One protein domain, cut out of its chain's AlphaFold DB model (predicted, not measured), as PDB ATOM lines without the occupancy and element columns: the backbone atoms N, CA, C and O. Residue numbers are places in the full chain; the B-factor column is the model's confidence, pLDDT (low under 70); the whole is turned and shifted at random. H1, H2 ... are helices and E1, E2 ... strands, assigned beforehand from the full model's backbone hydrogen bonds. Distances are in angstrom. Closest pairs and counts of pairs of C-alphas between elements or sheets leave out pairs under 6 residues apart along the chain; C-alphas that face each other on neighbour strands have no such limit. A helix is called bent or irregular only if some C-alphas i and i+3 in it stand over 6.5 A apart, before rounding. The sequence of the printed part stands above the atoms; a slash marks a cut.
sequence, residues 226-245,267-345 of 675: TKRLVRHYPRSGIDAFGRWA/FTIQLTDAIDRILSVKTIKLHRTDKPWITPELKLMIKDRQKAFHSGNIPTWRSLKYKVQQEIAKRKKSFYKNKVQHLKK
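This is residues 226 to 245 and 267 to 345 of the 675 residues of the protein "EGF-like domain-containing protein" of Stylophora pistillata (UniProt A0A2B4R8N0). A ribbon of two antiparallel strands, E1 and E2, joins two pairs of helices in a loose, open arrangement: at one end of the longest axis the short helices H1 and H2, and at the other a long helical hairpin, H3 and H4. H4 is the longer arm of the hairpin, and residues 340 to 345, at its far end, stick out. The printed part has 99 residues, with four named helices and two named strands in the order E1, H1, H2, E2, H3, H4; the sheet's order is E1 - E2, and the class is mostly helix. The whole is loose, with a radius of gyration of the C-alphas of 18.2 A and spans of 56 by 40 by 28 A along the three main axes.

Begin with the sheet: find C-alpha 226 at (0.693, 16.407, -26.356), where strand E1, residues 226 to 231, begins. Its partner is strand E2, residues 281 to 287, which is 18.6 A from first to last C-alpha; E1 is 15.4 A. Three residues after E1 comes helix H1, residues 235 to 245, 15.1 A long. After the cut, find C-alpha 267 at (-20.972, -1.234, -11.493); from there helix H2, residues 267 to 278, runs 16.4 A. Beyond E2, look for helix H3, residues 296 to 310, 21.5 A long. The longest helix is H4, residues 314 to 340: it runs 37.5 A from C-alpha 314 at (33.684, 13.132, -13.578) to C-alpha 340 at (6.901, -5.724, -31.871). H4 is neither bent nor irregular, but only just: C-alphas 337 and 340 are 6.2 A apart.

Start at E1 and E2, which are antiparallel neighbours with 146 degrees between their N-to-C directions. Look at C-alphas 231 and 281, which face each other at 4.3 A, and at C-alphas 226 and 286, which face each other at 5.3 A. Across the pair, N 226 and O 286 are 2.8 A apart and N 230 and O 282 are 2.9 A apart, both within hydrogen-bond range. From the sheet go to H1 and H2, which touch; the closest C-alphas are those of Gly 237 and Ile 278, 6.0 A apart. H2 touches H1 with residues 274 to 278 alone. The two helices run opposite ways at a shallow tilt of 33 degrees, only just short of steep. In the other direction, the closest C-alphas of E2 and H3 are those of Ile 284 and Pro 296, 8.0 A apart. H3 and H4 form a helical hairpin and touch, with 16 pairs of C-alphas within 8 A; the closest are those of Ala 308 and Trp 317, 5.1 A apart. They run opposite ways at a shallow tilt of 19 degrees. H1 and H2 are each apart from H3 and H4. In H1, H2, H3 and H4, every O i to N i+4 pair is within hydrogen-bond range.

The two C-alphas farthest apart are those of Phe 267 and Gly 312, at 57.3 A. Residues 246 to 266 are not printed, and C-alphas 245 and 267 are 11.5 A apart across this cut, which lies between H1 and H2. Of the links that are printed whole, E1 to H1, H2 to E2 and H3 to H4 are tight, and E2 to H3, with 8 residues, is short. The mean pLDDT of the printed part is 77.2; look for values under 70 at residues 226 to 232, 281 to 290, 339 to 340 and 342 to 345. Residues 340 to 345, of which 340 belongs to H4, stand free.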
ATOM      1  N   THR A 226       2.020  16.798 -26.804       47.81
ATOM      2  CA  THR A 226       0.693  16.407 -26.356       47.81
ATOM      3  C   THR A 226       0.820  16.098 -24.873       47.81
ATOM      4  O   THR A 226       1.597  15.227 -24.473       47.81
ATOM      5  N   LYS A 227       0.079  16.822 -24.037       53.03
ATOM      6  CA  LYS A 227      -0.132  16.392 -22.656       53.03
ATOM      7  C   LYS A 227      -1.093  15.212 -22.716       53.03
ATOM      8  O   LYS A 227      -2.208  15.367 -23.200       53.03
ATOM      9  N   ARG A 228      -0.647  14.034 -22.289       51.00
ATOM     10  CA  ARG A 228      -1.513  12.863 -22.158       51.00
ATOM     11  C   ARG A 228      -1.708  12.589 -20.680       51.00
ATOM     12  O   ARG A 228      -0.740  12.512 -19.925       51.00
ATOM     13  N   LEU A 229      -2.965  12.449 -20.298       52.50
ATOM     14  CA  LEU A 229      -3.348  11.882 -19.021       52.50
ATOM     15  C   LEU A 229      -3.098  10.375 -19.111       52.50
ATOM     16  O   LEU A 229      -3.662   9.688 -19.962       52.50
ATOM     17  N   VAL A 230      -2.157   9.882 -18.314       49.84
ATOM     18  CA  VAL A 230      -1.844   8.456 -18.232       49.84
ATOM     19  C   VAL A 230      -2.052   8.017 -16.801       49.84
ATOM     20  O   VAL A 230      -1.511   8.614 -15.869       49.84
ATOM     21  N   ARG A 231      -2.839   6.957 -16.642       69.94
ATOM     22  CA  ARG A 231      -3.039   6.314 -15.355       69.94
ATOM     23  C   ARG A 231      -1.798   5.506 -15.001       69.94
ATOM     24  O   ARG A 231      -1.313   4.714 -15.810       69.94
ATOM     25  N   HIS A 232      -1.233   5.781 -13.834       65.56
ATOM     26  CA  HIS A 232      -0.037   5.102 -13.353       65.56
ATOM     27  C   HIS A 232      -0.453   3.878 -12.530       65.56
ATOM     28  O   HIS A 232      -1.266   4.011 -11.622       65.56
ATOM     29  N   TYR A 233       0.124   2.707 -12.825       74.56
ATOM     30  CA  TYR A 233      -0.189   1.435 -12.157       74.56
ATOM     31  C   TYR A 233       1.017   0.941 -11.338       74.56
ATOM     32  O   TYR A 233       1.709   0.011 -11.759       74.56
ATOM     33  N   PRO A 234       1.350   1.589 -10.206       73.44
ATOM     34  CA  PRO A 234       2.399   1.085  -9.330       73.44
ATOM     35  C   PRO A 234       1.946  -0.233  -8.702       73.44
ATOM     36  O   PRO A 234       0.757  -0.419  -8.457       73.44
ATOM     37  N   ARG A 235       2.892  -1.121  -8.382       73.12
ATOM     38  CA  ARG A 235       2.578  -2.412  -7.748       73.12
ATOM     39  C   ARG A 235       1.771  -2.232  -6.458       73.12
ATOM     40  O   ARG A 235       0.719  -2.833  -6.326       73.12
ATOM     41  N   SER A 236       2.153  -1.261  -5.625       81.88
ATOM     42  CA  SER A 236       1.391  -0.872  -4.430       81.88
ATOM     43  C   SER A 236      -0.049  -0.422  -4.715       81.88
ATOM     44  O   SER A 236      -0.936  -0.671  -3.905       81.88
ATOM     45  N   GLY A 237      -0.294   0.225  -5.858       84.75
ATOM     46  CA  GLY A 237      -1.630   0.638  -6.289       84.75
ATOM     47  C   GLY A 237      -2.453  -0.525  -6.839       84.75
ATOM     48  O   GLY A 237      -3.639  -0.611  -6.550       84.75
ATOM     49  N   ILE A 238      -1.828  -1.448  -7.578       83.19
ATOM     50  CA  ILE A 238      -2.474  -2.686  -8.043       83.19
ATOM     51  C   ILE A 238      -2.872  -3.551  -6.842       83.19
ATOM     52  O   ILE A 238      -4.004  -4.015  -6.785       83.19
ATOM     53  N   ASP A 239      -1.985  -3.707  -5.860       85.88
ATOM     54  CA  ASP A 239      -2.244  -4.499  -4.654       85.88
ATOM     55  C   ASP A 239      -3.331  -3.853  -3.772       85.88
ATOM     56  O   ASP A 239      -4.146  -4.540  -3.156       85.88
ATOM     57  N   ALA A 240      -3.375  -2.518  -3.703       87.06
ATOM     58  CA  ALA A 240      -4.450  -1.789  -3.030       87.06
ATOM     59  C   ALA A 240      -5.794  -1.925  -3.766       87.06
ATOM     60  O   ALA A 240      -6.818  -2.139  -3.123       87.06
ATOM     61  N   PHE A 241      -5.785  -1.852  -5.099       91.38
ATOM     62  CA  PHE A 241      -6.982  -2.024  -5.920       91.38
ATOM     63  C   PHE A 241      -7.516  -3.457  -5.848       91.38
ATOM     64  O   PHE A 241      -8.716  -3.648  -5.704       91.38
ATOM     65  N   GLY A 242      -6.627  -4.454  -5.884       88.25
ATOM     66  CA  GLY A 242      -6.986  -5.862  -5.733       88.25
ATOM     67  C   GLY A 242      -7.664  -6.136  -4.394       88.25
ATOM     68  O   GLY A 242      -8.724  -6.747  -4.380       88.25
ATOM     69  N   ARG A 243      -7.112  -5.602  -3.293       90.56
ATOM     70  CA  ARG A 243      -7.740  -5.695  -1.965       90.56
ATOM     71  C   ARG A 243      -9.123  -5.054  -1.937       90.56
ATOM     72  O   ARG A 243     -10.056  -5.695  -1.476       90.56
ATOM     73  N   TRP A 244      -9.253  -3.834  -2.464       93.38
ATOM     74  CA  TRP A 244     -10.548  -3.161  -2.555       93.38
ATOM     75  C   TRP A 244     -11.555  -3.996  -3.359       93.38
ATOM     76  O   TRP A 244     -12.637  -4.267  -2.859       93.38
ATOM     77  N   ALA A 245     -11.183  -4.479  -4.547       89.38
ATOM     78  CA  ALA A 245     -12.080  -5.236  -5.418       89.38
ATOM     79  C   ALA A 245     -12.567  -6.552  -4.788       89.38
ATOM     80  O   ALA A 245     -13.692  -6.965  -5.045       89.38
ATOM     81  N   PHE A 267     -22.276  -0.573 -11.395       88.75
ATOM     82  CA  PHE A 267     -20.972  -1.234 -11.493       88.75
ATOM     83  C   PHE A 267     -19.914  -0.316 -12.112       88.75
ATOM     84  O   PHE A 267     -18.816  -0.165 -11.575       88.75
ATOM     85  N   THR A 268     -20.250   0.328 -13.232       85.44
ATOM     86  CA  THR A 268     -19.319   1.201 -13.954       85.44
ATOM     87  C   THR A 268     -18.914   2.403 -13.106       85.44
ATOM     88  O   THR A 268     -17.734   2.754 -13.087       85.44
ATOM     89  N   ILE A 269     -19.850   3.010 -12.371       86.00
ATOM     90  CA  ILE A 269     -19.582   4.153 -11.488       86.00
ATOM     91  C   ILE A 269     -18.668   3.742 -10.331       86.00
ATOM     92  O   ILE A 269     -17.609   4.346 -10.155       86.00
ATOM     93  N   GLN A 270     -19.025   2.690  -9.589       88.31
ATOM     94  CA  GLN A 270     -18.260   2.228  -8.425       88.31
ATOM     95  C   GLN A 270     -16.845   1.781  -8.818       88.31
ATOM     96  O   GLN A 270     -15.862   2.117  -8.154       88.31
ATOM     97  N   LEU A 271     -16.723   1.083  -9.950       88.06
ATOM     98  CA  LEU A 271     -15.435   0.668 -10.492       88.06
ATOM     99  C   LEU A 271     -14.589   1.870 -10.932       88.06
ATOM    100  O   LEU A 271     -13.389   1.914 -10.654       88.06
ATOM    101  N   THR A 272     -15.193   2.843 -11.617       84.81
ATOM    102  CA  THR A 272     -14.475   4.028 -12.107       84.81
ATOM    103  C   THR A 272     -13.976   4.888 -10.948       84.81
ATOM    104  O   THR A 272     -12.805   5.267 -10.963       84.81
ATOM    105  N   ASP A 273     -14.791   5.107  -9.911       86.50
ATOM    106  CA  ASP A 273     -14.397   5.858  -8.710       86.50
ATOM    107  C   ASP A 273     -13.203   5.210  -7.994       86.50
ATOM    108  O   ASP A 273     -12.197   5.863  -7.702       86.50
ATOM    109  N   ALA A 274     -13.248   3.896  -7.783       87.38
ATOM    110  CA  ALA A 274     -12.151   3.185  -7.142       87.38
ATOM    111  C   ALA A 274     -10.865   3.214  -7.975       87.38
ATOM    112  O   ALA A 274      -9.767   3.387  -7.433       87.38
ATOM    113  N   ILE A 275     -10.986   3.091  -9.299       85.69
ATOM    114  CA  ILE A 275      -9.859   3.236 -10.218       85.69
ATOM    115  C   ILE A 275      -9.290   4.665 -10.148       85.69
ATOM    116  O   ILE A 275      -8.070   4.825 -10.131       85.69
ATOM    117  N   ASP A 276     -10.123   5.701 -10.073       84.25
ATOM    118  CA  ASP A 276      -9.698   7.102  -9.949       84.25
ATOM    119  C   ASP A 276      -9.015   7.422  -8.627       84.25
ATOM    120  O   ASP A 276      -7.956   8.063  -8.620       84.25
ATOM    121  N   ARG A 277      -9.547   6.899  -7.526       84.44
ATOM    122  CA  ARG A 277      -9.011   7.102  -6.182       84.44
ATOM    123  C   ARG A 277      -7.697   6.356  -5.955       84.44
ATOM    124  O   ARG A 277      -6.748   6.926  -5.419       84.44
ATOM    125  N   ILE A 278      -7.626   5.084  -6.352       85.06
ATOM    126  CA  ILE A 278      -6.486   4.201  -6.045       85.06
ATOM    127  C   ILE A 278      -5.375   4.339  -7.095       85.06
ATOM    128  O   ILE A 278      -4.183   4.307  -6.770       85.06
ATOM    129  N   LEU A 279      -5.741   4.520  -8.365       82.75
ATOM    130  CA  LEU A 279      -4.815   4.568  -9.493       82.75
ATOM    131  C   LEU A 279      -4.853   5.963 -10.118       82.75
ATOM    132  O   LEU A 279      -5.478   6.188 -11.153       82.75
ATOM    133  N   SER A 280      -4.158   6.910  -9.482       75.75
ATOM    134  CA  SER A 280      -4.176   8.316  -9.900       75.75
ATOM    135  C   SER A 280      -3.670   8.547 -11.329       75.75
ATOM    136  O   SER A 280      -2.730   7.915 -11.839       75.75
ATOM    137  N   VAL A 281      -4.294   9.524 -11.982       68.31
ATOM    138  CA  VAL A 281      -3.927   9.971 -13.321       68.31
ATOM    139  C   VAL A 281      -2.793  10.989 -13.228       68.31
ATOM    140  O   VAL A 281      -2.895  12.007 -12.548       68.31
ATOM    141  N   LYS A 282      -1.698  10.745 -13.950       64.56
ATOM    142  CA  LYS A 282      -0.581  11.689 -14.066       64.56
ATOM    143  C   LYS A 282      -0.580  12.343 -15.439       64.56
ATOM    144  O   LYS A 282      -0.791  11.697 -16.466       64.56
ATOM    145  N   THR A 283      -0.278  13.638 -15.464       54.38
ATOM    146  CA  THR A 283      -0.052  14.355 -16.721       54.38
ATOM    147  C   THR A 283       1.383  14.134 -17.173       54.38
ATOM    148  O   THR A 283       2.321  14.607 -16.529       54.38
ATOM    149  N   ILE A 284       1.569  13.472 -18.313       55.56
ATOM    150  CA  ILE A 284       2.880  13.349 -18.954       55.56
ATOM    151  C   ILE A 284       2.946  14.208 -20.219       55.56
ATOM    152  O   ILE A 284       1.977  14.323 -20.972       55.56
ATOM    153  N   LYS A 285       4.105  14.833 -20.458       54.69
ATOM    154  CA  LYS A 285       4.399  15.542 -21.712       54.69
ATOM    155  C   LYS A 285       5.008  14.551 -22.698       54.69
ATOM    156  O   LYS A 285       6.131  14.097 -22.489       54.69
ATOM    157  N   LEU A 286       4.272  14.233 -23.756       50.03
ATOM    158  CA  LEU A 286       4.731  13.377 -24.845       50.03
ATOM    159  C   LEU A 286       5.045  14.236 -26.065       50.03
ATOM    160  O   LEU A 286       4.218  15.043 -26.495       50.03
ATOM    161  N   HIS A 287       6.218  14.051 -26.653       55.16
ATOM    162  CA  HIS A 287       6.483  14.539 -28.001       55.16
ATOM    163  C   HIS A 287       6.008  13.479 -28.992       55.16
ATOM    164  O   HIS A 287       6.176  12.285 -28.760       55.16
ATOM    165  N   ARG A 288       5.404  13.905 -30.108       50.31
ATOM    166  CA  ARG A 288       4.863  12.984 -31.130       50.31
ATOM    167  C   ARG A 288       5.900  12.008 -31.699       50.31
ATOM    168  O   ARG A 288       5.516  11.008 -32.289       50.31
ATOM    169  N   THR A 289       7.182  12.298 -31.506       52.91
ATOM    170  CA  THR A 289       8.329  11.520 -31.981       52.91
ATOM    171  C   THR A 289       9.168  10.897 -30.885       52.91
ATOM    172  O   THR A 289      10.221  10.326 -31.172       52.91
ATOM    173  N   ASP A 290       8.693  10.948 -29.638       60.97
ATOM    174  CA  ASP A 290       9.280  10.145 -28.577       60.97
ATOM    175  C   ASP A 290       9.182   8.671 -28.975       60.97
ATOM    176  O   ASP A 290       8.090   8.117 -29.142       60.97
ATOM    177  N   LYS A 291      10.341   8.031 -29.150       71.06
ATOM    178  CA  LYS A 291      10.383   6.595 -29.410       71.06
ATOM    179  C   LYS A 291       9.780   5.869 -28.200       71.06
ATOM    180  O   LYS A 291      10.037   6.283 -27.067       71.06
ATOM    181  N   PRO A 292       9.049   4.759 -28.390       71.00
ATOM    182  CA  PRO A 292       8.334   4.085 -27.301       71.00
ATOM    183  C   PRO A 292       9.207   3.649 -26.110       71.00
ATOM    184  O   PRO A 292       8.710   3.513 -24.996       71.00
ATOM    185  N   TRP A 293      10.510   3.436 -26.330       79.44
ATOM    186  CA  TRP A 293      11.482   3.075 -25.291       79.44
ATOM    187  C   TRP A 293      12.100   4.277 -24.550       79.44
ATOM    188  O   TRP A 293      12.789   4.081 -23.546       79.44
ATOM    189  N   ILE A 294      11.849   5.515 -24.998       79.06
ATOM    190  CA  ILE A 294      12.298   6.754 -24.346       79.06
ATOM    191  C   ILE A 294      11.223   7.230 -23.365       79.06
ATOM    192  O   ILE A 294      10.367   8.056 -23.682       79.06
ATOM    193  N   THR A 295      11.258   6.690 -22.149       79.38
ATOM    194  CA  THR A 295      10.277   7.017 -21.103       79.38
ATOM    195  C   THR A 295      10.685   8.263 -20.294       79.38
ATOM    196  O   THR A 295      11.846   8.688 -20.350       79.38
ATOM    197  N   PRO A 296       9.769   8.847 -19.496       73.62
ATOM    198  CA  PRO A 296      10.085   9.960 -18.601       73.62
ATOM    199  C   PRO A 296      11.250   9.677 -17.643       73.62
ATOM    200  O   PRO A 296      12.093  10.552 -17.453       73.62
ATOM    201  N   GLU A 297      11.356   8.459 -17.098       77.00
ATOM    202  CA  GLU A 297      12.461   8.077 -16.207       77.00
ATOM    203  C   GLU A 297      13.814   8.172 -16.921       77.00
ATOM    204  O   GLU A 297      14.782   8.684 -16.366       77.00
ATOM    205  N   LEU A 298      13.884   7.745 -18.187       82.06
ATOM    206  CA  LEU A 298      15.122   7.819 -18.961       82.06
ATOM    207  C   LEU A 298      15.490   9.268 -19.309       82.06
ATOM    208  O   LEU A 298      16.664   9.633 -19.262       82.06
ATOM    209  N   LYS A 299      14.500  10.121 -19.599       79.56
ATOM    210  CA  LYS A 299      14.725  11.563 -19.797       79.56
ATOM    211  C   LYS A 299      15.290  12.228 -18.537       79.56
ATOM    212  O   LYS A 299      16.160  13.092 -18.650       79.56
ATOM    213  N   LEU A 300      14.839  11.817 -17.350       79.81
ATOM    214  CA  LEU A 300      15.407  12.276 -16.078       79.81
ATOM    215  C   LEU A 300      16.861  11.820 -15.920       79.81
ATOM    216  O   LEU A 300      17.716  12.654 -15.639       79.81
ATOM    217  N   MET A 301      17.173  10.557 -16.220       80.06
ATOM    218  CA  MET A 301      18.554  10.057 -16.180       80.06
ATOM    219  C   MET A 301      19.488  10.821 -17.133       80.06
ATOM    220  O   MET A 301      20.610  11.155 -16.757       80.06
ATOM    221  N   ILE A 302      19.026  11.150 -18.347       81.31
ATOM    222  CA  ILE A 302      19.776  11.995 -19.296       81.31
ATOM    223  C   ILE A 302      20.023  13.387 -18.694       81.31
ATOM    224  O   ILE A 302      21.130  13.921 -18.792       81.31
ATOM    225  N   LYS A 303      19.017  13.971 -18.031       82.19
ATOM    226  CA  LYS A 303      19.140  15.271 -17.362       82.19
ATOM    227  C   LYS A 303      20.128  15.225 -16.195       82.19
ATOM    228  O   LYS A 303      20.929  16.146 -16.056       82.19
ATOM    229  N   ASP A 304      20.105  14.180 -15.377       81.94
ATOM    230  CA  ASP A 304      21.007  14.045 -14.230       81.94
ATOM    231  C   ASP A 304      22.450  13.774 -14.671       81.94
ATOM    232  O   ASP A 304      23.370  14.398 -14.142       81.94
ATOM    233  N   ARG A 305      22.653  12.978 -15.735       88.00
ATOM    234  CA  ARG A 305      23.953  12.860 -16.423       88.00
ATOM    235  C   ARG A 305      24.471  14.234 -16.842       88.00
ATOM    236  O   ARG A 305      25.643  14.546 -16.641       88.00
ATOM    237  N   GLN A 306      23.600  15.063 -17.418       82.06
ATOM    238  CA  GLN A 306      23.968  16.403 -17.854       82.06
ATOM    239  C   GLN A 306      24.340  17.309 -16.674       82.06
ATOM    240  O   GLN A 306      25.285  18.081 -16.802       82.06
ATOM    241  N   LYS A 307      23.637  17.233 -15.538       84.19
ATOM    242  CA  LYS A 307      23.988  18.000 -14.330       84.19
ATOM    243  C   LYS A 307      25.361  17.598 -13.787       84.19
ATOM    244  O   LYS A 307      26.175  18.482 -13.562       84.19
ATOM    245  N   ALA A 308      25.627  16.294 -13.667       84.62
ATOM    246  CA  ALA A 308      26.901  15.771 -13.163       84.62
ATOM    247  C   ALA A 308      28.109  16.230 -14.001       84.62
ATOM    248  O   ALA A 308      29.180  16.483 -13.461       84.62
ATOM    249  N   PHE A 309      27.918  16.383 -15.316       85.81
ATOM    250  CA  PHE A 309      28.941  16.944 -16.199       85.81
ATOM    251  C   PHE A 309      29.245  18.415 -15.878       85.81
ATOM    252  O   PHE A 309      30.404  18.782 -15.730       85.81
ATOM    253  N   HIS A 310      28.215  19.257 -15.737       82.56
ATOM    254  CA  HIS A 310      28.416  20.686 -15.455       82.56
ATOM    255  C   HIS A 310      28.943  20.950 -14.046       82.56
ATOM    256  O   HIS A 310      29.582  21.970 -13.826       82.56
ATOM    257  N   SER A 311      28.677  20.055 -13.093       84.81
ATOM    258  CA  SER A 311      29.219  20.156 -11.739       84.81
ATOM    259  C   SER A 311      30.667  19.661 -11.627       84.81
ATOM    260  O   SER A 311      31.174  19.574 -10.516       84.81
ATOM    261  N   GLY A 312      31.308  19.249 -12.731       82.94
ATOM    262  CA  GLY A 312      32.680  18.726 -12.727       82.94
ATOM    263  C   GLY A 312      32.845  17.356 -12.055       82.94
ATOM    264  O   GLY A 312      33.968  16.907 -11.840       82.94
ATOM    265  N   ASN A 313      31.753  16.653 -11.729       86.75
ATOM    266  CA  ASN A 313      31.815  15.354 -11.057       86.75
ATOM    267  C   ASN A 313      32.023  14.230 -12.088       86.75
ATOM    268  O   ASN A 313      31.084  13.541 -12.504       86.75
ATOM    269  N   ILE A 314      33.277  14.069 -12.521       84.56
ATOM    270  CA  ILE A 314      33.684  13.132 -13.578       84.56
ATOM    271  C   ILE A 314      33.308  11.671 -13.252       84.56
ATOM    272  O   ILE A 314      32.751  11.013 -14.140       84.56
ATOM    273  N   PRO A 315      33.530  11.132 -12.031       87.19
ATOM    274  CA  PRO A 315      33.165   9.748 -11.710       87.19
ATOM    275  C   PRO A 315      31.659   9.488 -11.816       87.19
ATOM    276  O   PRO A 315      31.229   8.536 -12.477       87.19
ATOM    277  N   THR A 316      30.834  10.366 -11.233       86.94
ATOM    278  CA  THR A 316      29.372  10.244 -11.302       86.94
ATOM    279  C   THR A 316      28.871  10.422 -12.733       86.94
ATOM    280  O   THR A 316      28.003   9.669 -13.176       86.94
ATOM    281  N   TRP A 317      29.447  11.354 -13.496       88.19
ATOM    282  CA  TRP A 317      29.117  11.528 -14.909       88.19
ATOM    283  C   TRP A 317      29.425  10.275 -15.739       88.19
ATOM    284  O   TRP A 317      28.555   9.833 -16.493       88.19
ATOM    285  N   ARG A 318      30.609   9.659 -15.585       84.81
ATOM    286  CA  ARG A 318      30.984   8.421 -16.300       84.81
ATOM    287  C   ARG A 318      30.033   7.268 -15.970       84.81
ATOM    288  O   ARG A 318      29.564   6.585 -16.880       84.81
ATOM    289  N   SER A 319      29.687   7.105 -14.694       87.50
ATOM    290  CA  SER A 319      28.718   6.097 -14.245       87.50
ATOM    291  C   SER A 319      27.332   6.319 -14.869       87.50
ATOM    292  O   SER A 319      26.759   5.411 -15.479       87.50
ATOM    293  N   LEU A 320      26.814   7.553 -14.822       86.69
ATOM    294  CA  LEU A 320      25.525   7.903 -15.427       86.69
ATOM    295  C   LEU A 320      25.538   7.781 -16.960       86.69
ATOM    296  O   LEU A 320      24.537   7.355 -17.534       86.69
ATOM    297  N   LYS A 321      26.659   8.099 -17.627       83.81
ATOM    298  CA  LYS A 321      26.860   7.906 -19.078       83.81
ATOM    299  C   LYS A 321      26.639   6.443 -19.457       83.81
ATOM    300  O   LYS A 321      25.820   6.160 -20.328       83.81
ATOM    301  N   TYR A 322      27.308   5.523 -18.766       84.31
ATOM    302  CA  TYR A 322      27.175   4.090 -19.022       84.31
ATOM    303  C   TYR A 322      25.769   3.571 -18.690       84.31
ATOM    304  O   TYR A 322      25.157   2.857 -19.486       84.31
ATOM    305  N   LYS A 323      25.202   4.006 -17.558       87.12
ATOM    306  CA  LYS A 323      23.859   3.605 -17.121       87.12
ATOM    307  C   LYS A 323      22.770   4.021 -18.114       87.12
ATOM    308  O   LYS A 323      21.890   3.222 -18.419       87.12
ATOM    309  N   VAL A 324      22.833   5.243 -18.653       86.31
ATOM    310  CA  VAL A 324      21.887   5.728 -19.678       86.31
ATOM    311  C   VAL A 324      21.968   4.877 -20.948       86.31
ATOM    312  O   VAL A 324      20.932   4.469 -21.470       86.31
ATOM    313  N   GLN A 325      23.178   4.561 -21.423       83.06
ATOM    314  CA  GLN A 325      23.371   3.736 -22.622       83.06
ATOM    315  C   GLN A 325      22.806   2.323 -22.450       83.06
ATOM    316  O   GLN A 325      22.061   1.842 -23.308       83.06
ATOM    317  N   GLN A 326      23.119   1.672 -21.327       85.44
ATOM    318  CA  GLN A 326      22.596   0.342 -21.022       85.44
ATOM    319  C   GLN A 326      21.071   0.338 -20.931       85.44
ATOM    320  O   GLN A 326      20.421  -0.556 -21.474       85.44
ATOM    321  N   GLU A 327      20.489   1.345 -20.281       86.56
ATOM    322  CA  GLU A 327      19.047   1.421 -20.084       86.56
ATOM    323  C   GLU A 327      18.306   1.657 -21.413       86.56
ATOM    324  O   GLU A 327      17.281   1.018 -21.660       86.56
ATOM    325  N   ILE A 328      18.857   2.478 -22.320       83.88
ATOM    326  CA  ILE A 328      18.352   2.620 -23.698       83.88
ATOM    327  C   ILE A 328      18.370   1.265 -24.413       83.88
ATOM    328  O   ILE A 328      17.340   0.834 -24.936       83.88
ATOM    329  N   ALA A 329      19.512   0.569 -24.412       82.25
ATOM    330  CA  ALA A 329      19.663  -0.712 -25.100       82.25
ATOM    331  C   ALA A 329      18.711  -1.783 -24.540       82.25
ATOM    332  O   ALA A 329      18.031  -2.482 -25.298       82.25
ATOM    333  N   LYS A 330      18.601  -1.868 -23.210       86.62
ATOM    334  CA  LYS A 330      17.714  -2.793 -22.497       86.62
ATOM    335  C   LYS A 330      16.248  -2.544 -22.837       86.62
ATOM    336  O   LYS A 330      15.530  -3.484 -23.186       86.62
ATOM    337  N   ARG A 331      15.796  -1.290 -22.770       85.12
ATOM    338  CA  ARG A 331      14.401  -0.923 -23.056       85.12
ATOM    339  C   ARG A 331      14.049  -1.117 -24.515       85.12
ATOM    340  O   ARG A 331      12.977  -1.640 -24.800       85.12
ATOM    341  N   LYS A 332      14.965  -0.784 -25.426       82.12
ATOM    342  CA  LYS A 332      14.814  -1.057 -26.857       82.12
ATOM    343  C   LYS A 332      14.644  -2.559 -27.095       82.12
ATOM    344  O   LYS A 332      13.636  -2.966 -27.662       82.12
ATOM    345  N   LYS A 333      15.542  -3.400 -26.566       82.50
ATOM    346  CA  LYS A 333      15.451  -4.871 -26.683       82.50
ATOM    347  C   LYS A 333      14.137  -5.425 -26.119       82.50
ATOM    348  O   LYS A 333      13.486  -6.231 -26.777       82.50
ATOM    349  N   SER A 334      13.733  -4.974 -24.930       83.25
ATOM    350  CA  SER A 334      12.475  -5.380 -24.285       83.25
ATOM    351  C   SER A 334      11.247  -4.964 -25.100       83.25
ATOM    352  O   SER A 334      10.351  -5.773 -25.327       83.25
ATOM    353  N   PHE A 335      11.229  -3.729 -25.609       80.38
ATOM    354  CA  PHE A 335      10.153  -3.231 -26.460       80.38
ATOM    355  C   PHE A 335      10.015  -4.070 -27.731       80.38
ATOM    356  O   PHE A 335       8.915  -4.532 -28.035       80.38
ATOM    357  N   TYR A 336      11.122  -4.341 -28.429       74.19
ATOM    358  CA  TYR A 336      11.072  -5.148 -29.645       74.19
ATOM    359  C   TYR A 336      10.594  -6.578 -29.367       74.19
ATOM    360  O   TYR A 336       9.685  -7.051 -30.046       74.19
ATOM    361  N   LYS A 337      11.127  -7.231 -28.328       78.06
ATOM    362  CA  LYS A 337      10.716  -8.586 -27.928       78.06
ATOM    363  C   LYS A 337       9.225  -8.656 -27.573       78.06
ATOM    364  O   LYS A 337       8.508  -9.518 -28.064       78.06
ATOM    365  N   ASN A 338       8.749  -7.732 -26.741       75.00
ATOM    366  CA  ASN A 338       7.431  -7.854 -26.118       75.00
ATOM    367  C   ASN A 338       6.308  -7.225 -26.944       75.00
ATOM    368  O   ASN A 338       5.190  -7.726 -26.931       75.00
ATOM    369  N   LYS A 339       6.570  -6.106 -27.629       66.88
ATOM    370  CA  LYS A 339       5.536  -5.304 -28.301       66.88
ATOM    371  C   LYS A 339       5.578  -5.380 -29.820       66.88
ATOM    372  O   LYS A 339       4.606  -4.977 -30.429       66.88
ATOM    373  N   VAL A 340       6.663  -5.867 -30.423       66.69
ATOM    374  CA  VAL A 340       6.901  -5.724 -31.871       66.69
ATOM    375  C   VAL A 340       7.115  -7.084 -32.550       66.69
ATOM    376  O   VAL A 340       6.616  -7.301 -33.649       66.69
ATOM    377  N   GLN A 341       7.776  -8.036 -31.881       70.00
ATOM    378  CA  GLN A 341       8.113  -9.358 -32.427       70.00
ATOM    379  C   GLN A 341       6.886 -10.193 -32.828       70.00
ATOM    380  O   GLN A 341       6.944 -10.915 -33.822       70.00
ATOM    381  N   HIS A 342       5.786 -10.076 -32.081       68.56
ATOM    382  CA  HIS A 342       4.534 -10.787 -32.355       68.56
ATOM    383  C   HIS A 342       3.659 -10.049 -33.388       68.56
ATOM    384  O   HIS A 342       3.055 -10.680 -34.246       68.56
ATOM    385  N   LEU A 343       3.686  -8.706 -33.415       57.91
ATOM    386  CA  LEU A 343       2.859  -7.899 -34.330       57.91
ATOM    387  C   LEU A 343       3.144  -8.157 -35.812       57.91
ATOM    388  O   LEU A 343       2.247  -8.021 -36.633       57.91
ATOM    389  N   LYS A 344       4.369  -8.560 -36.166       57.22
ATOM    390  CA  LYS A 344       4.705  -8.936 -37.549       57.22
ATOM    391  C   LYS A 344       3.954 -10.195 -38.023       57.22
ATOM    392  O   LYS A 344       3.835 -10.398 -39.224       57.22
ATOM    393  N   LYS A 345       3.491 -11.037 -37.094       54.56
ATOM    394  CA  LYS A 345       2.746 -12.278 -37.357       54.56
ATOM    395  C   LYS A 345       1.246 -12.117 -37.103       54.56
ATOM    396  O   LYS A 345       0.454 -12.651 -37.868       54.56
TER     397      LYS A 345